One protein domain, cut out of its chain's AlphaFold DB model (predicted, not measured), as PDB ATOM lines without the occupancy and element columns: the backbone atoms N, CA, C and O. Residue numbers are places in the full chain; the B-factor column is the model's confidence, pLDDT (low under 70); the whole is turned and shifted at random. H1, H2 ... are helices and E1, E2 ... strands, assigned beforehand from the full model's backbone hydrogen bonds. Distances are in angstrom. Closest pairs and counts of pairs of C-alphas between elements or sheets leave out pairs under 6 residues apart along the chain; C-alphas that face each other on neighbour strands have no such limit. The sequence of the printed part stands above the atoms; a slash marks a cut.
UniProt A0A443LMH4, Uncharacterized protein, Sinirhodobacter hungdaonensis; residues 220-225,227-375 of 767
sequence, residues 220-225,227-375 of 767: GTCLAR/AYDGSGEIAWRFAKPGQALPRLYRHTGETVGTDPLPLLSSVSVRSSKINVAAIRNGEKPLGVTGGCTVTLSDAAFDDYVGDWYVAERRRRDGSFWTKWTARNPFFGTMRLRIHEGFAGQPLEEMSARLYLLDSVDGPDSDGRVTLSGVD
ATOM      1  N   GLY A 220       9.646  13.388  22.628       89.94
ATOM      2  CA  GLY A 220       9.596  11.924  22.712       89.94
ATOM      3  C   GLY A 220       8.255  11.352  23.172       89.94
ATOM      4  O   GLY A 220       7.922  10.223  22.823       89.94
ATOM      5  N   THR A 221       7.472  12.127  23.923       89.69
ATOM      6  CA  THR A 221       6.172  11.698  24.467       89.69
ATOM      7  C   THR A 221       4.987  12.346  23.749       89.69
ATOM      8  O   THR A 221       3.835  12.032  24.049       89.69
ATOM      9  N   CYS A 222       5.244  13.232  22.784       88.44
ATOM     10  CA  CYS A 222       4.210  13.923  22.031       88.44
ATOM     11  C   CYS A 222       3.485  12.967  21.071       88.44
ATOM     12  O   CYS A 222       4.074  12.439  20.125       88.44
ATOM     13  N   LEU A 223       2.177  12.797  21.282       84.81
ATOM     14  CA  LEU A 223       1.312  11.985  20.416       84.81
ATOM     15  C   LEU A 223       0.825  12.747  19.170       84.81
ATOM     16  O   LEU A 223       0.339  12.134  18.226       84.81
ATOM     17  N   ALA A 224       0.967  14.075  19.151       83.62
ATOM     18  CA  ALA A 224       0.514  14.958  18.076       83.62
ATOM     19  C   ALA A 224       1.666  15.844  17.579       83.62
ATOM     20  O   ALA A 224       1.634  17.062  17.720       83.62
ATOM     21  N   ARG A 225       2.706  15.226  17.000       84.62
ATOM     22  CA  ARG A 225       3.980  15.896  16.656       84.62
ATOM     23  C   ARG A 225       3.830  17.150  15.792       84.62
ATOM     24  O   ARG A 225       4.542  18.117  16.018       84.62
ATOM     25  N   ALA A 227       1.543  19.334  15.974       76.56
ATOM     26  CA  ALA A 227       1.052  20.376  16.862       76.56
ATOM     27  C   ALA A 227       2.024  20.674  18.016       76.56
ATOM     28  O   ALA A 227       1.632  21.396  18.925       76.56
ATOM     29  N   TYR A 228       3.238  20.112  18.035       83.75
ATOM     30  CA  TYR A 228       4.212  20.382  19.092       83.75
ATOM     31  C   TYR A 228       4.737  21.818  18.996       83.75
ATOM     32  O   TYR A 228       5.116  22.274  17.922       83.75
ATOM     33  N   ASP A 229       4.801  22.499  20.133       85.12
ATOM     34  CA  ASP A 229       5.259  23.883  20.242       85.12
ATOM     35  C   ASP A 229       6.430  23.961  21.220       85.12
ATOM     36  O   ASP A 229       6.227  23.945  22.428       85.12
ATOM     37  N   GLY A 230       7.659  24.007  20.710       86.31
ATOM     38  CA  GLY A 230       8.878  23.961  21.524       86.31
ATOM     39  C   GLY A 230       9.243  25.252  22.258       86.31
ATOM     40  O   GLY A 230      10.374  25.343  22.723       86.31
ATOM     41  N   SER A 231       8.347  26.242  22.334       85.62
ATOM     42  CA  SER A 231       8.620  27.547  22.961       85.62
ATOM     43  C   SER A 231       8.659  27.527  24.498       85.62
ATOM     44  O   SER A 231       9.097  28.500  25.108       85.62
ATOM     45  N   GLY A 232       8.212  26.442  25.139       89.12
ATOM     46  CA  GLY A 232       8.314  26.261  26.589       89.12
ATOM     47  C   GLY A 232       9.649  25.642  27.014       89.12
ATOM     48  O   GLY A 232      10.327  24.985  26.223       89.12
ATOM     49  N   GLU A 233       9.998  25.752  28.299       93.44
ATOM     50  CA  GLU A 233      11.264  25.219  28.830       93.44
ATOM     51  C   GLU A 233      11.151  24.683  30.272       93.44
ATOM     52  O   GLU A 233      10.360  25.168  31.084       93.44
ATOM     53  N   ILE A 234      11.968  23.679  30.609       94.56
ATOM     54  CA  ILE A 234      12.315  23.323  31.992       94.56
ATOM     55  C   ILE A 234      13.827  23.458  32.191       94.56
ATOM     56  O   ILE A 234      14.598  22.737  31.562       94.56
ATOM     57  N   ALA A 235      14.245  24.315  33.120       96.25
ATOM     58  CA  ALA A 235      15.606  24.376  33.632       96.25
ATOM     59  C   ALA A 235      15.725  23.487  34.880       96.25
ATOM     60  O   ALA A 235      15.339  23.872  35.991       96.25
ATOM     61  N   TRP A 236      16.248  22.276  34.690       96.50
ATOM     62  CA  TRP A 236      16.570  21.348  35.773       96.50
ATOM     63  C   TRP A 236      17.875  21.765  36.434       96.50
ATOM     64  O   TRP A 236      18.924  21.745  35.794       96.50
ATOM     65  N   ARG A 237      17.825  22.136  37.712       96.00
ATOM     66  CA  ARG A 237      19.004  22.615  38.441       96.00
ATOM     67  C   ARG A 237      19.600  21.522  39.307       96.00
ATOM     68  O   ARG A 237      18.867  20.833  40.012       96.00
ATOM     69  N   PHE A 238      20.923  21.416  39.319       96.00
ATOM     70  CA  PHE A 238      21.665  20.452  40.126       96.00
ATOM     71  C   PHE A 238      22.790  21.140  40.896       96.00
ATOM     72  O   PHE A 238      23.519  21.955  40.336       96.00
ATOM     73  N   ALA A 239      22.949  20.779  42.166       94.69
ATOM     74  CA  ALA A 239      24.012  21.267  43.043       94.69
ATOM     75  C   ALA A 239      24.574  20.138  43.909       94.69
ATOM     76  O   ALA A 239      24.000  19.042  43.960       94.69
ATOM     77  N   LYS A 240      25.727  20.374  44.552       93.31
ATOM     78  CA  LYS A 240      26.356  19.338  45.378       93.31
ATOM     79  C   LYS A 240      25.520  19.094  46.640       93.31
ATOM     80  O   LYS A 240      25.013  20.053  47.230       93.31
ATOM     81  N   PRO A 241      25.383  17.835  47.095       90.94
ATOM     82  CA  PRO A 241      24.732  17.536  48.364       90.94
ATOM     83  C   PRO A 241      25.330  18.344  49.523       90.94
ATOM     84  O   PRO A 241      26.546  18.479  49.633       90.94
ATOM     85  N   GLY A 242      24.472  18.859  50.405       83.69
ATOM     86  CA  GLY A 242      24.887  19.617  51.591       83.69
ATOM     87  C   GLY A 242      25.128  21.112  51.364       83.69
ATOM     88  O   GLY A 242      25.279  21.832  52.349       83.69
ATOM     89  N   GLN A 243      25.097  21.603  50.120       82.12
ATOM     90  CA  GLN A 243      25.178  23.039  49.847       82.12
ATOM     91  C   GLN A 243      23.858  23.736  50.199       82.12
ATOM     92  O   GLN A 243      22.789  23.371  49.707       82.12
ATOM     93  N   ALA A 244      23.927  24.753  51.059       72.00
ATOM     94  CA  ALA A 244      22.781  25.590  51.389       72.00
ATOM     95  C   ALA A 244      22.570  26.636  50.288       72.00
ATOM     96  O   ALA A 244      23.319  27.609  50.199       72.00
ATOM     97  N   LEU A 245      21.545  26.438  49.461       76.56
ATOM     98  CA  LEU A 245      21.204  27.337  48.358       76.56
ATOM     99  C   LEU A 245      19.885  28.070  48.626       76.56
ATOM    100  O   LEU A 245      19.007  27.520  49.301       76.56
ATOM    101  N   PRO A 246      19.731  29.312  48.129       73.50
ATOM    102  CA  PRO A 246      18.443  29.994  48.165       73.50
ATOM    103  C   PRO A 246      17.393  29.202  47.372       73.50
ATOM    104  O   PRO A 246      17.724  28.366  46.531       73.50
ATOM    105  N   ARG A 247      16.107  29.479  47.625       83.69
ATOM    106  CA  ARG A 247      15.040  28.994  46.741       83.69
ATOM    107  C   ARG A 247      15.182  29.692  45.395       83.69
ATOM    108  O   ARG A 247      15.149  30.917  45.338       83.69
ATOM    109  N   LEU A 248      15.342  28.904  44.343       87.81
ATOM    110  CA  LEU A 248      15.516  29.363  42.966       87.81
ATOM    111  C   LEU A 248      14.327  28.974  42.084       87.81
ATOM    112  O   LEU A 248      14.299  29.338  40.906       87.81
ATOM    113  N   TYR A 249      13.347  28.242  42.624       90.44
ATOM    114  CA  TYR A 249      12.151  27.859  41.888       90.44
ATOM    115  C   TYR A 249      11.482  29.068  41.221       90.44
ATOM    116  O   TYR A 249      11.155  30.063  41.873       90.44
ATOM    117  N   ARG A 250      11.236  28.953  39.915       88.25
ATOM    118  CA  ARG A 250      10.548  29.965  39.111       88.25
ATOM    119  C   ARG A 250       9.558  29.289  38.177       88.25
ATOM    120  O   ARG A 250       9.867  28.266  37.578       88.25
ATOM    121  N   HIS A 251       8.391  29.899  38.008       85.81
ATOM    122  CA  HIS A 251       7.404  29.486  37.020       85.81
ATOM    123  C   HIS A 251       6.816  30.730  36.353       85.81
ATOM    124  O   HIS A 251       6.267  31.602  37.026       85.81
ATOM    125  N   THR A 252       6.986  30.852  35.039       80.00
ATOM    126  CA  THR A 252       6.473  31.975  34.246       80.00
ATOM    127  C   THR A 252       5.963  31.431  32.917       80.00
ATOM    128  O   THR A 252       6.756  30.985  32.090       80.00
ATOM    129  N   GLY A 253       4.642  31.434  32.719       78.62
ATOM    130  CA  GLY A 253       4.029  30.776  31.561       78.62
ATOM    131  C   GLY A 253       4.425  29.298  31.489       78.62
ATOM    132  O   GLY A 253       4.320  28.581  32.479       78.62
ATOM    133  N   GLU A 254       4.933  28.861  30.337       83.25
ATOM    134  CA  GLU A 254       5.410  27.486  30.105       83.25
ATOM    135  C   GLU A 254       6.911  27.293  30.392       83.25
ATOM    136  O   GLU A 254       7.494  26.276  30.018       83.25
ATOM    137  N   THR A 255       7.541  28.257  31.072       86.56
ATOM    138  CA  THR A 255       8.937  28.173  31.522       86.56
ATOM    139  C   THR A 255       9.002  27.873  33.017       86.56
ATOM    140  O   THR A 255       8.466  28.623  33.841       86.56
ATOM    141  N   VAL A 256       9.678  26.783  33.384       90.94
ATOM    142  CA  VAL A 256       9.873  26.336  34.772       90.94
ATOM    143  C   VAL A 256      11.366  26.244  35.079       90.94
ATOM    144  O   VAL A 256      12.096  25.585  34.355       90.94
ATOM    145  N   GLY A 257      11.825  26.821  36.185       92.81
ATOM    146  CA  GLY A 257      13.143  26.543  36.763       92.81
ATOM    147  C   GLY A 257      12.983  25.859  38.112       92.81
ATOM    148  O   GLY A 257      12.227  26.349  38.951       92.81
ATOM    149  N   THR A 258      13.658  24.731  38.338       93.81
ATOM    150  CA  THR A 258      13.535  23.989  39.604       93.81
ATOM    151  C   THR A 258      14.391  24.595  40.711       93.81
ATOM    152  O   THR A 258      15.367  25.304  40.448       93.81
ATOM    153  N   ASP A 259      14.075  24.275  41.967       91.62
ATOM    154  CA  ASP A 259      15.097  24.359  43.011       91.62
ATOM    155  C   ASP A 259      16.234  23.359  42.696       91.62
ATOM    156  O   ASP A 259      15.978  22.331  42.050       91.62
ATOM    157  N   PRO A 260      17.487  23.635  43.108       92.25
ATOM    158  CA  PRO A 260      18.605  22.731  42.860       92.25
ATOM    159  C   PRO A 260      18.406  21.367  43.524       92.25
ATOM    160  O   PRO A 260      18.297  21.254  44.744       92.25
ATOM    161  N   LEU A 261      18.398  20.315  42.712       93.25
ATOM    162  CA  LEU A 261      18.406  18.934  43.169       93.25
ATOM    163  C   LEU A 261      19.824  18.566  43.649       93.25
ATOM    164  O   LEU A 261      20.798  18.855  42.943       93.25
ATOM    165  N   PRO A 262      19.980  17.908  44.815       94.12
ATOM    166  CA  PRO A 262      21.284  17.576  45.394       94.12
ATOM    167  C   PRO A 262      21.885  16.332  44.724       94.12
ATOM    168  O   PRO A 262      22.065  15.296  45.359       94.12
ATOM    169  N   LEU A 263      22.129  16.413  43.418       95.62
ATOM    170  CA  LEU A 263      22.596  15.299  42.590       95.62
ATOM    171  C   LEU A 263      23.957  15.565  41.941       95.62
ATOM    172  O   LEU A 263      24.530  14.653  41.357       95.62
ATOM    173  N   LEU A 264      24.499  16.783  42.010       96.44
ATOM    174  CA  LEU A 264      25.766  17.102  41.351       96.44
ATOM    175  C   LEU A 264      26.944  16.487  42.115       96.44
ATOM    176  O   LEU A 264      27.103  16.713  43.311       96.44
ATOM    177  N   SER A 265      27.808  15.758  41.411       95.06
ATOM    178  CA  SER A 265      29.058  15.225  41.965       95.06
ATOM    179  C   SER A 265      30.257  16.080  41.554       95.06
ATOM    180  O   SER A 265      31.004  16.563  42.406       95.06
ATOM    181  N   SER A 266      30.427  16.323  40.252       93.44
ATOM    182  CA  SER A 266      31.558  17.094  39.724       93.44
ATOM    183  C   SER A 266      31.247  17.757  38.390       93.44
ATOM    184  O   SER A 266      30.407  17.284  37.627       93.44
ATOM    185  N   VAL A 267      31.988  18.823  38.099       93.06
ATOM    186  CA  VAL A 267      31.994  19.522  36.814       93.06
ATOM    187  C   VAL A 267      33.442  19.631  36.347       93.06
ATOM    188  O   VAL A 267      34.312  20.028  37.118       93.06
ATOM    189  N   SER A 268      33.692  19.281  35.091       91.62
ATOM    190  CA  SER A 268      34.964  19.495  34.404       91.62
ATOM    191  C   SER A 268      34.707  20.307  33.144       91.62
ATOM    192  O   SER A 268      33.821  19.967  32.365       91.62
ATOM    193  N   VAL A 269      35.494  21.355  32.917       89.56
ATOM    194  CA  VAL A 269      35.376  22.235  31.748       89.56
ATOM    195  C   VAL A 269      36.670  22.189  30.946       89.56
ATOM    196  O   VAL A 269      37.756  22.169  31.520       89.56
ATOM    197  N   ARG A 270      36.554  22.185  29.619       89.12
ATOM    198  CA  ARG A 270      37.652  22.360  28.672       89.12
ATOM    199  C   ARG A 270      37.413  23.617  27.847       89.12
ATOM    200  O   ARG A 270      36.374  23.734  27.203       89.12
ATOM    201  N   SER A 271      38.379  24.526  27.872       86.38
ATOM    202  CA  SER A 271      38.357  25.769  27.103       86.38
ATOM    203  C   SER A 271      38.592  25.514  25.615       86.38
ATOM    204  O   SER A 271      39.220  24.520  25.234       86.38
ATOM    205  N   SER A 272      38.088  26.416  24.776       89.19
ATOM    206  CA  SER A 272      38.385  26.431  23.349       89.19
ATOM    207  C   SER A 272      39.842  26.851  23.086       89.19
ATOM    208  O   SER A 272      40.532  27.439  23.931       89.19
ATOM    209  N   LYS A 273      40.350  26.497  21.902       91.62
ATOM    210  CA  LYS A 273      41.652  26.953  21.401       91.62
ATOM    211  C   LYS A 273      41.506  27.451  19.972       91.62
ATOM    212  O   LYS A 273      41.238  26.635  19.095       91.62
ATOM    213  N   ILE A 274      41.741  28.736  19.721       92.06
ATOM    214  CA  ILE A 274      41.601  29.328  18.381       92.06
ATOM    215  C   ILE A 274      42.734  28.923  17.445       92.06
ATOM    216  O   ILE A 274      43.904  29.019  17.818       92.06
ATOM    217  N   ASN A 275      42.390  28.518  16.220       91.06
ATOM    218  CA  ASN A 275      43.317  28.397  15.093       91.06
ATOM    219  C   ASN A 275      43.216  29.674  14.254       91.06
ATOM    220  O   ASN A 275      42.296  29.835  13.453       91.06
ATOM    221  N   VAL A 276      44.117  30.622  14.505       85.31
ATOM    222  CA  VAL A 276      44.020  31.962  13.919       85.31
ATOM    223  C   VAL A 276      44.120  31.878  12.397       85.31
ATOM    224  O   VAL A 276      45.075  31.307  11.867       85.31
ATOM    225  N   ALA A 277      43.103  32.418  11.719       79.62
ATOM    226  CA  ALA A 277      42.913  32.336  10.272       79.62
ATOM    227  C   ALA A 277      42.969  30.901   9.699       79.62
ATOM    228  O   ALA A 277      43.277  30.717   8.527       79.62
ATOM    229  N   ALA A 278      42.701  29.865  10.508       85.50
ATOM    230  CA  ALA A 278      42.720  28.460  10.080       85.50
ATOM    231  C   ALA A 278      44.042  28.007   9.404       85.50
ATOM    232  O   ALA A 278      44.045  27.085   8.586       85.50
ATOM    233  N   ILE A 279      45.179  28.639   9.731       80.88
ATOM    234  CA  ILE A 279      46.454  28.410   9.021       80.88
ATOM    235  C   ILE A 279      47.194  27.163   9.533       80.88
ATOM    236  O   ILE A 279      47.893  26.499   8.756       80.88
ATOM    237  N   ARG A 280      47.053  26.824  10.823       84.31
ATOM    238  CA  ARG A 280      47.844  25.749  11.447       84.31
ATOM    239  C   ARG A 280      47.419  24.372  10.952       84.31
ATOM    240  O   ARG A 280      46.237  24.026  10.974       84.31
ATOM    241  N   ASN A 281      48.406  23.581  10.542       73.94
ATOM    242  CA  ASN A 281      48.215  22.199  10.109       73.94
ATOM    243  C   ASN A 281      47.930  21.283  11.310       73.94
ATOM    244  O   ASN A 281      48.430  21.507  12.406       73.94
ATOM    245  N   GLY A 282      47.145  20.224  11.100       75.19
ATOM    246  CA  GLY A 282      46.830  19.241  12.148       75.19
ATOM    247  C   GLY A 282      45.768  19.691  13.159       75.19
ATOM    248  O   GLY A 282      45.350  18.896  13.999       75.19
ATOM    249  N   GLU A 283      45.279  20.926  13.053       84.12
ATOM    250  CA  GLU A 283      44.142  21.432  13.819       84.12
ATOM    251  C   GLU A 283      42.906  21.578  12.928       84.12
ATOM    252  O   GLU A 283      43.006  21.801  11.721       84.12
ATOM    253  N   LYS A 284      41.713  21.470  13.524       86.50
ATOM    254  CA  LYS A 284      40.483  21.808  12.803       86.50
ATOM    255  C   LYS A 284      40.489  23.304  12.433       86.50
ATOM    256  O   LYS A 284      41.116  24.101  13.139       86.50
ATOM    257  N   PRO A 285      39.754  23.714  11.384       85.12
ATOM    258  CA  PRO A 285      39.757  25.112  10.954       85.12
ATOM    259  C   PRO A 285      39.256  26.092  12.023       85.12
ATOM    260  O   PRO A 285      39.870  27.128  12.240       85.12
ATOM    261  N   LEU A 286      38.212  25.717  12.770       88.38
ATOM    262  CA  LEU A 286      37.686  26.497  13.902       88.38
ATOM    263  C   LEU A 286      38.495  26.303  15.204       88.38
ATOM    264  O   LEU A 286      38.068  26.716  16.277       88.38
ATOM    265  N   GLY A 287      39.653  25.642  15.133       86.81
ATOM    266  CA  GLY A 287      40.462  25.294  16.295       86.81
ATOM    267  C   GLY A 287      39.904  24.122  17.107       86.81
ATOM    268  O   GLY A 287      39.231  23.232  16.584       86.81
ATOM    269  N   VAL A 288      40.230  24.070  18.397       84.81
ATOM    270  CA  VAL A 288      39.712  23.046  19.315       84.81
ATOM    271  C   VAL A 288      38.476  23.599  20.004       84.81
ATOM    272  O   VAL A 288      38.554  24.599  20.714       84.81
ATOM    273  N   THR A 289      37.345  22.932  19.809       81.75
ATOM    274  CA  THR A 289      36.068  23.289  20.434       81.75
ATOM    275  C   THR A 289      36.112  23.073  21.943       81.75
ATOM    276  O   THR A 289      36.625  22.046  22.405       81.75
ATOM    277  N   GLY A 290      35.507  23.992  22.695       86.31
ATOM    278  CA  GLY A 290      35.307  23.829  24.133       86.31
ATOM    279  C   GLY A 290      34.341  22.684  24.469       86.31
ATOM    280  O   GLY A 290      33.659  22.122  23.606       86.31
ATOM    281  N   GLY A 291      34.272  22.316  25.744       92.38
ATOM    282  CA  GLY A 291      33.293  21.339  26.211       92.38
ATOM    283  C   GLY A 291      33.260  21.193  27.720       92.38
ATOM    284  O   GLY A 291      34.125  21.698  28.431       92.38
ATOM    285  N   CYS A 292      32.277  20.457  28.220       93.94
ATOM    286  CA  CYS A 292      32.162  20.159  29.638       93.94
ATOM    287  C   CYS A 292      31.739  18.712  29.884       93.94
ATOM    288  O   CYS A 292      31.169  18.039  29.025       93.94
ATOM    289  N   THR A 293      32.035  18.229  31.081       96.19
ATOM    290  CA  THR A 293      31.571  16.943  31.585       96.19
ATOM    291  C   THR A 293      31.004  17.172  32.972       96.19
ATOM    292  O   THR A 293      31.701  17.666  33.860       96.19
ATOM    293  N   VAL A 294      29.734  16.828  33.151       97.31
ATOM    294  CA  VAL A 294      29.028  16.928  34.427       97.31
ATOM    295  C   VAL A 294      28.716  15.521  34.903       97.31
ATOM    296  O   VAL A 294      28.073  14.757  34.192       97.31
ATOM    297  N   THR A 295      29.147  15.182  36.112       97.62
ATOM    298  CA  THR A 295      28.835  13.896  36.740       97.62
ATOM    299  C   THR A 295      27.823  14.111  37.847       97.62
ATOM    300  O   THR A 295      28.007  14.977  38.708       97.62
ATOM    301  N   LEU A 296      26.763  13.311  37.833       97.94
ATOM    302  CA  LEU A 296      25.667  13.352  38.785       97.94
ATOM    303  C   LEU A 296      25.416  11.974  39.397       97.94
ATOM    304  O   LEU A 296      25.743  10.945  38.810       97.94
ATOM    305  N   SER A 297      24.799  11.967  40.571       96.31
ATOM    306  CA  SER A 297      24.117  10.803  41.127       96.31
ATOM    307  C   SER A 297      22.650  10.792  40.701       96.31
ATOM    308  O   SER A 297      22.098  11.807  40.273       96.31
ATOM    309  N   ASP A 298      21.988   9.662  40.890       95.25
ATOM    310  CA  ASP A 298      20.552   9.523  40.693       95.25
ATOM    311  C   ASP A 298      19.822   9.280  42.022       95.25
ATOM    312  O   ASP A 298      20.387   8.752  42.981       95.25
ATOM    313  N   ALA A 299      18.557   9.690  42.101       92.31
ATOM    314  CA  ALA A 299      17.740   9.535  43.303       92.31
ATOM    315  C   ALA A 299      16.260   9.374  42.960       92.31
ATOM    316  O   ALA A 299      15.808   9.778  41.889       92.31
ATOM    317  N   ALA A 300      15.488   8.804  43.889       92.56
ATOM    318  CA  ALA A 300      14.039   8.701  43.756       92.56
ATOM    319  C   ALA A 300      13.414  10.087  43.530       92.56
ATOM    320  O   ALA A 300      13.652  11.016  44.300       92.56
ATOM    321  N   PHE A 301      12.582  10.204  42.497       91.31
ATOM    322  CA  PHE A 301      11.942  11.460  42.115       91.31
ATOM    323  C   PHE A 301      10.429  11.289  42.098       91.31
ATOM    324  O   PHE A 301       9.910  10.303  41.570       91.31
ATOM    325  N   ASP A 302       9.702  12.225  42.690       86.94
ATOM    326  CA  ASP A 302       8.244  12.164  42.834       86.94
ATOM    327  C   ASP A 302       7.473  12.758  41.644       86.94
ATOM    328  O   ASP A 302       6.247  12.681  41.636       86.94
ATOM    329  N   ASP A 303       8.177  13.247  40.618       87.12
ATOM    330  CA  ASP A 303       7.606  13.902  39.434       87.12
ATOM    331  C   ASP A 303       6.857  15.215  39.727       87.12
ATOM    332  O   ASP A 303       5.999  15.613  38.944       87.12
ATOM    333  N   TYR A 304       7.194  15.929  40.812       83.69
ATOM    334  CA  TYR A 304       6.547  17.215  41.122       83.69
ATOM    335  C   TYR A 304       6.726  18.285  40.023       83.69
ATOM    336  O   TYR A 304       5.933  19.224  39.938       83.69
ATOM    337  N   VAL A 305       7.741  18.136  39.160       86.12
ATOM    338  CA  VAL A 305       7.965  18.941  37.948       86.12
ATOM    339  C   VAL A 305       7.975  18.030  36.724       86.12
ATOM    340  O   VAL A 305       8.491  16.914  36.768       86.12
ATOM    341  N   GLY A 306       7.425  18.517  35.610       80.12
ATOM    342  CA  GLY A 306       7.418  17.813  34.323       80.12
ATOM    343  C   GLY A 306       6.297  16.780  34.161       80.12
ATOM    344  O   GLY A 306       6.095  16.288  33.055       80.12
ATOM    345  N   ASP A 307       5.533  16.485  35.215       82.69
ATOM    346  CA  ASP A 307       4.333  15.650  35.148       82.69
ATOM    347  C   ASP A 307       3.128  16.338  35.793       82.69
ATOM    348  O   ASP A 307       2.988  16.400  37.013       82.69
ATOM    349  N   TRP A 308       2.202  16.814  34.968       76.81
ATOM    350  CA  TRP A 308       0.963  17.422  35.451       76.81
ATOM    351  C   TRP A 308      -0.125  16.397  35.798       76.81
ATOM    352  O   TRP A 308      -1.146  16.765  36.368       76.81
ATOM    353  N   TYR A 309       0.088  15.107  35.526       76.06
ATOM    354  CA  TYR A 309      -0.834  14.045  35.926       76.06
ATOM    355  C   TYR A 309      -0.498  13.443  37.291       76.06
ATOM    356  O   TYR A 309      -1.075  12.413  37.655       76.06
ATOM    357  N   VAL A 310       0.447  14.029  38.037       77.75
ATOM    358  CA  VAL A 310       0.921  13.494  39.322       77.75
ATOM    359  C   VAL A 310      -0.224  13.299  40.323       77.75
ATOM    360  O   VAL A 310      -0.260  12.283  41.014       77.75
ATOM    361  N   ALA A 311      -1.215  14.198  40.328       74.62
ATOM    362  CA  ALA A 311      -2.395  14.115  41.192       74.62
ATOM    363  C   ALA A 311      -3.387  13.009  40.776       74.62
ATOM    364  O   ALA A 311      -4.176  12.538  41.591       74.62
ATOM    365  N   GLU A 312      -3.350  12.577  39.515       69.38
ATOM    366  CA  GLU A 312      -4.316  11.638  38.930       69.38
ATOM    367  C   GLU A 312      -3.828  10.187  38.916       69.38
ATOM    368  O   GLU A 312      -4.551   9.280  38.494       69.38
ATOM    369  N   ARG A 313      -2.571   9.940  39.291       71.19
ATOM    370  CA  ARG A 313      -1.982   8.601  39.266       71.19
ATOM    371  C   ARG A 313      -1.411   8.226  40.614       71.19
ATOM    372  O   ARG A 313      -0.880   9.048  41.349       71.19
ATOM    373  N   ARG A 314      -1.418   6.923  40.890       78.69
ATOM    374  CA  ARG A 314      -0.617   6.373  41.981       78.69
ATOM    375  C   ARG A 314       0.853   6.749  41.762       78.69
ATOM    376  O   ARG A 314       1.350   6.689  40.627       78.69
ATOM    377  N   ARG A 315       1.538   7.106  42.854       76.44
ATOM    378  CA  ARG A 315       2.987   7.337  42.862       76.44
ATOM    379  C   ARG A 315       3.677   6.156  42.178       76.44
ATOM    380  O   ARG A 315       3.409   5.006  42.522       76.44
ATOM    381  N   ARG A 316       4.504   6.454  41.175       74.25
ATOM    382  CA  ARG A 316       5.316   5.451  40.477       74.25
ATOM    383  C   ARG A 316       6.737   5.545  40.988       74.25
ATOM    384  O   ARG A 316       7.324   6.634  40.954       74.25
ATOM    385  N   ASP A 317       7.247   4.404  41.421       79.38
ATOM    386  CA  ASP A 317       8.644   4.232  41.787       79.38
ATOM    387  C   ASP A 317       9.535   4.473  40.561       79.38
ATOM    388  O   ASP A 317       9.098   4.343  39.414       79.38
ATOM    389  N   GLY A 318      10.766   4.900  40.808       85.50
ATOM    390  CA  GLY A 318      11.721   5.267  39.770       85.50
ATOM    391  C   GLY A 318      12.494   6.523  40.140       85.50
ATOM    392  O   GLY A 318      12.009   7.395  40.872       85.50
ATOM    393  N   SER A 319      13.714   6.588  39.643       92.50
ATOM    394  CA  SER A 319      14.632   7.684  39.897       92.50
ATOM    395  C   SER A 319      14.455   8.827  38.892       92.50
ATOM    396  O   SER A 319      13.734   8.693  37.901       92.50
ATOM    397  N   PHE A 320      15.066   9.976  39.166       94.69
ATOM    398  CA  PHE A 320      14.991  11.152  38.304       94.69
ATOM    399  C   PHE A 320      15.472  10.830  36.886       94.69
ATOM    400  O   PHE A 320      14.717  11.000  35.927       94.69
ATOM    401  N   TRP A 321      16.696  10.312  36.752       95.38
ATOM    402  CA  TRP A 321      17.319  10.146  35.442       95.38
ATOM    403  C   TRP A 321      16.688   9.030  34.621       95.38
ATOM    404  O   TRP A 321      16.529   9.197  33.417       95.38
ATOM    405  N   THR A 322      16.231   7.946  35.253       92.75
ATOM    406  CA  THR A 322      15.488   6.879  34.554       92.75
ATOM    407  C   THR A 322      14.173   7.374  33.953       92.75
ATOM    408  O   THR A 322      13.823   7.018  32.828       92.75
ATOM    409  N   LYS A 323      13.440   8.227  34.675       91.75
ATOM    410  CA  LYS A 323      12.212   8.852  34.162       91.75
ATOM    411  C   LYS A 323      12.523   9.891  33.092       91.75
ATOM    412  O   LYS A 323      11.814   9.971  32.088       91.75
ATOM    413  N   TRP A 324      13.563  10.688  33.310       93.94
ATOM    414  CA  TRP A 324      13.954  11.761  32.408       93.94
ATOM    415  C   TRP A 324      14.413  11.223  31.047       93.94
ATOM    416  O   TRP A 324      13.898  11.678  30.026       93.94
ATOM    417  N   THR A 325      15.292  10.217  31.008       93.38
ATOM    418  CA  THR A 325      15.781   9.616  29.751       93.38
ATOM    419  C   THR A 325      14.667   8.894  28.996       93.38
ATOM    420  O   THR A 325      14.557   9.036  27.781       93.38
ATOM    421  N   ALA A 326      13.753   8.215  29.701       91.62
ATOM    422  CA  ALA A 326      12.583   7.587  29.082       91.62
ATOM    423  C   ALA A 326      11.637   8.594  28.395       91.62
ATOM    424  O   ALA A 326      10.948   8.245  27.436       91.62
ATOM    425  N   ARG A 327      11.587   9.845  28.873       91.88
ATOM    426  CA  ARG A 327      10.779  10.924  28.275       91.88
ATOM    427  C   ARG A 327      11.537  11.706  27.203       91.88
ATOM    428  O   ARG A 327      10.895  12.324  26.353       91.88
ATOM    429  N   ASN A 328      12.866  11.691  27.234       92.69
ATOM    430  CA  ASN A 328      13.729  12.496  26.378       92.69
ATOM    431  C   ASN A 328      14.676  11.610  25.556       92.69
ATOM    432  O   ASN A 328      15.837  11.461  25.912       92.69
ATOM    433  N   PRO A 329      14.216  11.034  24.434       91.38
ATOM    434  CA  PRO A 329      15.074  10.250  23.547       91.38
ATOM    435  C   PRO A 329      15.971  11.104  22.631       91.38
ATOM    436  O   PRO A 329      16.823  10.555  21.940       91.38
ATOM    437  N   PHE A 330      15.781  12.430  22.591       89.62
ATOM    438  CA  PHE A 330      16.527  13.347  21.722       89.62
ATOM    439  C   PHE A 330      17.063  14.529  22.532       89.62
ATOM    440  O   PHE A 330      16.278  15.223  23.172       89.62
ATOM    441  N   PHE A 331      18.374  14.771  22.471       86.88
ATOM    442  CA  PHE A 331      19.063  15.765  23.312       86.88
ATOM    443  C   PHE A 331      19.557  17.005  22.562       86.88
ATOM    444  O   PHE A 331      19.924  17.983  23.198       86.88
ATOM    445  N   GLY A 332      19.575  16.981  21.224       78.19
ATOM    446  CA  GLY A 332      20.350  17.934  20.416       78.19
ATOM    447  C   GLY A 332      19.962  19.413  20.547       78.19
ATOM    448  O   GLY A 332      20.742  20.269  20.151       78.19
ATOM    449  N   THR A 333      18.788  19.717  21.103       81.50
ATOM    450  CA  THR A 333      18.307  21.087  21.356       81.50
ATOM    451  C   THR A 333      18.434  21.516  22.820       81.50
ATOM    452  O   THR A 333      18.082  22.642  23.164       81.50
ATOM    453  N   MET A 334      18.917  20.632  23.693       93.44
ATOM    454  CA  MET A 334      19.086  20.905  25.117       93.44
ATOM    455  C   MET A 334      20.429  21.575  25.385       93.44
ATOM    456  O   MET A 334      21.416  21.342  24.682       93.44
ATOM    457  N   ARG A 335      20.474  22.399  26.429       95.06
ATOM    458  CA  ARG A 335      21.658  23.190  26.779       95.06
ATOM    459  C   ARG A 335      22.082  22.905  28.217       95.06
ATOM    460  O   ARG A 335      21.248  22.631  29.076       95.06
ATOM    461  N   LEU A 336      23.380  22.971  28.477       96.56
ATOM    462  CA  LEU A 336      23.965  22.912  29.812       96.56
ATOM    463  C   LEU A 336      24.517  24.290  30.155       96.56
ATOM    464  O   LEU A 336      25.441  24.761  29.491       96.56
ATOM    465  N   ARG A 337      23.978  24.919  31.199       96.25
ATOM    466  CA  ARG A 337      24.537  26.142  31.777       96.25
ATOM    467  C   ARG A 337      25.187  25.824  33.116       96.25
ATOM    468  O   ARG A 337      24.565  25.215  33.978       96.25
ATOM    469  N   ILE A 338      26.440  26.215  33.287       94.56
ATOM    470  CA  ILE A 338      27.210  25.997  34.514       94.56
ATOM    471  C   ILE A 338      27.416  27.353  35.169       94.56
ATOM    472  O   ILE A 338      28.081  28.205  34.590       94.56
ATOM    473  N   HIS A 339      26.854  27.532  36.358       93.00
ATOM    474  CA  HIS A 339      27.039  28.714  37.192       93.00
ATOM    475  C   HIS A 339      28.127  28.463  38.225       93.00
ATOM    476  O   HIS A 339      28.123  27.423  38.889       93.00
ATOM    477  N   GLU A 340      29.027  29.425  38.376       88.38
ATOM    478  CA  GLU A 340      30.126  29.426  39.334       88.38
ATOM    479  C   GLU A 340      30.087  30.742  40.119       88.38
ATOM    480  O   GLU A 340      30.175  31.829  39.543       88.38
ATOM    481  N   GLY A 341      29.935  30.651  41.438       87.88
ATOM    482  CA  GLY A 341      29.829  31.818  42.313       87.88
ATOM    483  C   GLY A 341      29.911  31.436  43.784       87.88
ATOM    484  O   GLY A 341      30.478  30.398  44.130       87.88
ATOM    485  N   PHE A 342      29.335  32.257  44.657       85.50
ATOM    486  CA  PHE A 342      29.359  32.038  46.106       85.50
ATOM    487  C   PHE A 342      27.968  31.783  46.695       85.50
ATOM    488  O   PHE A 342      26.941  32.211  46.167       85.50
ATOM    489  N   ALA A 343      27.919  31.080  47.826       83.12
ATOM    490  CA  ALA A 343      26.675  30.805  48.534       83.12
ATOM    491  C   ALA A 343      25.941  32.104  48.923       83.12
ATOM    492  O   ALA A 343      26.485  32.966  49.614       83.12
ATOM    493  N   GLY A 344      24.672  32.210  48.519       80.25
ATOM    494  CA  GLY A 344      23.824  33.383  48.757       80.25
ATOM    495  C   GLY A 344      23.885  34.451  47.661       80.25
ATOM    496  O   GLY A 344      23.091  35.385  47.716       80.25
ATOM    497  N   GLN A 345      24.766  34.297  46.671       85.00
ATOM    498  CA  GLN A 345      24.792  35.136  45.478       85.00
ATOM    499  C   GLN A 345      23.595  34.796  44.557       85.00
ATOM    500  O   GLN A 345      23.271  33.612  44.408       85.00
ATOM    501  N   PRO A 346      22.912  35.788  43.958       87.38
ATOM    502  CA  PRO A 346      21.919  35.560  42.905       87.38
ATOM    503  C   PRO A 346      22.532  34.879  41.671       87.38
ATOM    504  O   PRO A 346      23.704  35.096  41.370       87.38
ATOM    505  N   LEU A 347      21.754  34.069  40.938       88.19
ATOM    506  CA  LEU A 347      22.252  33.342  39.753       88.19
ATOM    507  C   LEU A 347      22.768  34.298  38.672       88.19
ATOM    508  O   LEU A 347      23.766  34.018  38.023       88.19
ATOM    509  N   GLU A 348      22.091  35.427  38.493       89.19
ATOM    510  CA  GLU A 348      22.427  36.473  37.532       89.19
ATOM    511  C   GLU A 348      23.755  37.186  37.826       89.19
ATOM    512  O   GLU A 348      24.334  37.784  36.925       89.19
ATOM    513  N   GLU A 349      24.251  37.109  39.063       88.88
ATOM    514  CA  GLU A 349      25.551  37.661  39.452       88.88
ATOM    515  C   GLU A 349      26.676  36.612  39.369       88.88
ATOM    516  O   GLU A 349      27.852  36.962  39.481       88.88
ATOM    517  N   MET A 350      26.344  35.325  39.198       89.56
ATOM    518  CA  MET A 350      27.332  34.252  39.056       89.56
ATOM    519  C   MET A 350      27.947  34.241  37.652       89.56
ATOM    520  O   MET A 350      27.305  34.582  36.659       89.56
ATOM    521  N   SER A 351      29.189  33.762  37.544       88.75
ATOM    522  CA  SER A 351      29.790  33.484  36.238       88.75
ATOM    523  C   SER A 351      29.086  32.282  35.615       88.75
ATOM    524  O   SER A 351      29.080  31.201  36.202       88.75
ATOM    525  N   ALA A 352      28.541  32.440  34.411       92.19
ATOM    526  CA  ALA A 352      27.848  31.376  33.698       92.19
ATOM    527  C   ALA A 352      28.636  30.923  32.465       92.19
ATOM    528  O   ALA A 352      29.207  31.742  31.753       92.19
ATOM    529  N   ARG A 353      28.629  29.617  32.190       92.81
ATOM    530  CA  ARG A 353      29.165  29.023  30.958       92.81
ATOM    531  C   ARG A 353      28.091  28.210  30.257       92.81
ATOM    532  O   ARG A 353      27.432  27.414  30.927       92.81
ATOM    533  N   LEU A 354      27.937  28.353  28.943       94.81
ATOM    534  CA  LEU A 354      26.911  27.640  28.175       94.81
ATOM    535  C   LEU A 354      27.513  26.641  27.174       94.81
ATOM    536  O   LEU A 354      28.459  26.948  26.450       94.81
ATOM    537  N   TYR A 355      26.909  25.453  27.117       94.81
ATOM    538  CA  TYR A 355      27.230  24.370  26.188       94.81
ATOM    539  C   TYR A 355      25.949  23.733  25.640       94.81
ATOM    540  O   TYR A 355      24.898  23.781  26.280       94.81
ATOM    541  N   LEU A 356      26.035  23.075  24.486       92.81
ATOM    542  CA  LEU A 356      24.983  22.187  23.986       92.81
ATOM    543  C   LEU A 356      25.150  20.790  24.577       92.81
ATOM    544  O   LEU A 356      26.273  20.308  24.699       92.81
ATOM    545  N   LEU A 357      24.053  20.120  24.920       94.88
ATOM    546  CA  LEU A 357      24.097  18.740  25.397       94.88
ATOM    547  C   LEU A 357      24.377  17.779  24.228       94.88
ATOM    548  O   LEU A 357      23.619  17.726  23.262       94.88
ATOM    549  N   ASP A 358      25.459  17.004  24.321       92.06
ATOM    550  CA  ASP A 358      25.873  16.028  23.301       92.06
ATOM    551  C   ASP A 358      25.470  14.599  23.677       92.06
ATOM    552  O   ASP A 358      24.930  13.872  22.844       92.06
ATOM    553  N   SER A 359      25.703  14.196  24.932       93.06
ATOM    554  CA  SER A 359      25.351  12.862  25.429       93.06
ATOM    555  C   SER A 359      24.867  12.881  26.875       93.06
ATOM    556  O   SER A 359      25.235  13.753  27.669       93.06
ATOM    557  N   VAL A 360      24.048  11.878  27.195       95.50
ATOM    558  CA  VAL A 360      23.628  11.519  28.550       95.50
ATOM    559  C   VAL A 360      23.897  10.032  28.717       95.50
ATOM    560  O   VAL A 360      23.235   9.210  28.086       95.50
ATOM    561  N   ASP A 361      24.870   9.701  29.555       95.06
ATOM    562  CA  ASP A 361      25.281   8.330  29.831       95.06
ATOM    563  C   ASP A 361      24.860   7.944  31.249       95.06
ATOM    564  O   ASP A 361      25.152   8.656  32.210       95.06
ATOM    565  N   GLY A 362      24.172   6.811  31.383       90.94
ATOM    566  CA  GLY A 362      23.634   6.319  32.651       90.94
ATOM    567  C   GLY A 362      22.127   6.573  32.839       90.94
ATOM    568  O   GLY A 362      21.437   6.980  31.901       90.94
ATOM    569  N   PRO A 363      21.583   6.306  34.041       92.00
ATOM    570  CA  PRO A 363      22.303   5.874  35.240       92.00
ATOM    571  C   PRO A 363      22.962   4.501  35.071       92.00
ATOM    572  O   PRO A 363      22.344   3.574  34.551       92.00
ATOM    573  N   ASP A 364      24.228   4.388  35.473       92.25
ATOM    574  CA  ASP A 364      24.950   3.112  35.507       92.25
ATOM    575  C   ASP A 364      24.523   2.241  36.709       92.25
ATOM    576  O   ASP A 364      23.615   2.592  37.467       92.25
ATOM    577  N   SER A 365      25.158   1.078  36.891       90.12
ATOM    578  CA  SER A 365      24.848   0.169  38.006       90.12
ATOM    579  C   SER A 365      25.075   0.782  39.392       90.12
ATOM    580  O   SER A 365      24.482   0.306  40.358       90.12
ATOM    581  N   ASP A 366      25.891   1.835  39.484       89.19
ATOM    582  CA  ASP A 366      26.175   2.580  40.712       89.19
ATOM    583  C   ASP A 366      25.298   3.844  40.834       89.19
ATOM    584  O   ASP A 366      25.458   4.635  41.767       89.19
ATOM    585  N   GLY A 367      24.361   4.052  39.901       90.19
ATOM    586  CA  GLY A 367      23.469   5.207  39.863       90.19
ATOM    587  C   GLY A 367      24.150   6.502  39.414       90.19
ATOM    588  O   GLY A 367      23.642   7.583  39.719       90.19
ATOM    589  N   ARG A 368      25.295   6.428  38.725       96.06
ATOM    590  CA  ARG A 368      25.998   7.603  38.193       96.06
ATOM    591  C   ARG A 368      25.505   7.961  36.804       96.06
ATOM    592  O   ARG A 368      25.277   7.091  35.968       96.06
ATOM    593  N   VAL A 369      25.406   9.260  36.555       97.75
ATOM    594  CA  VAL A 369      25.021   9.842  35.270       97.75
ATOM    595  C   VAL A 369      26.084  10.826  34.822       97.75
ATOM    596  O   VAL A 369      26.570  11.627  35.618       97.75
ATOM    597  N   THR A 370      26.443  10.777  33.545       97.50
ATOM    598  CA  THR A 370      27.396  11.702  32.935       97.50
ATOM    599  C   THR A 370      26.720  12.466  31.808       97.50
ATOM    600  O   THR A 370      26.183  11.866  30.883       97.50
ATOM    601  N   LEU A 371      26.755  13.795  31.886       97.38
ATOM    602  CA  LEU A 371      26.332  14.687  30.812       97.38
ATOM    603  C   LEU A 371      27.577  15.233  30.122       97.38
ATOM    604  O   LEU A 371      28.458  15.791  30.783       97.38
ATOM    605  N   SER A 372      27.629  15.110  28.801       95.94
ATOM    606  CA  SER A 372      28.691  15.700  27.988       95.94
ATOM    607  C   SER A 372      28.154  16.924  27.266       95.94
ATOM    608  O   SER A 372      27.200  16.817  26.499       95.94
ATOM    609  N   GLY A 373      28.767  18.080  27.508       94.50
ATOM    610  CA  GLY A 373      28.469  19.327  26.816       94.50
ATOM    611  C   GLY A 373      29.536  19.679  25.786       94.50
ATOM    612  O   GLY A 373      30.727  19.438  25.992       94.50
ATOM    613  N   VAL A 374      29.109  20.271  24.678       92.62
ATOM    614  CA  VAL A 374      29.957  20.671  23.551       92.62
ATOM    615  C   VAL A 374      29.663  22.104  23.131       92.62
ATOM    616  O   VAL A 374      28.555  22.609  23.295       92.62
ATOM    617  N   ASP A 375      30.677  22.751  22.582       92.06
ATOM    618  CA  ASP A 375      30.589  24.045  21.911       92.06
ATOM    619  C   ASP A 375      29.519  24.056  20.787       92.06
ATOM    620  O   ASP A 375      29.483  23.112  19.983       92.06
TER     621      ASP A 375
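This is residues 220 to 225 and 227 to 375 of the 767 residues of an uncharacterized protein of Sinirhodobacter hungdaonensis (UniProt A0A443LMH4). With little regular structure, the antiparallel sheet E4 E5 E8 E7 E6 folds back, E4 E5 facing E7 E6. H1 grazes it; the small mixed sheet E1 E3 E2 lies alongside. Named elements, mostly strand, hold only 61 of 155 printed residues: eight strands, with H1 after E5. The whole is only just compact, close to loose, with radius of gyration of the C-alphas 17.9 A, spans 61 by 42 by 37 A.

E6, residues 335 to 342, E7, 351 to 361, and E8, 368 to 374, form a meander, each antiparallel to the one before. N 338 to O 353 is 2.8 A, N 361 to O 370 2.9 A. In H1, residues 320 to 327, every O i to N i+4 pair is within hydrogen-bond range.

E6 begins at (21.658, 23.190, 26.779); E8 ends at (29.957, 20.671, 23.551).

The printed part has one cut, and across it C-alphas 225 and 227 are 5.4 A apart. Links 271 to 290 and 298 to 319 are long; residue 312 has pLDDT under 70.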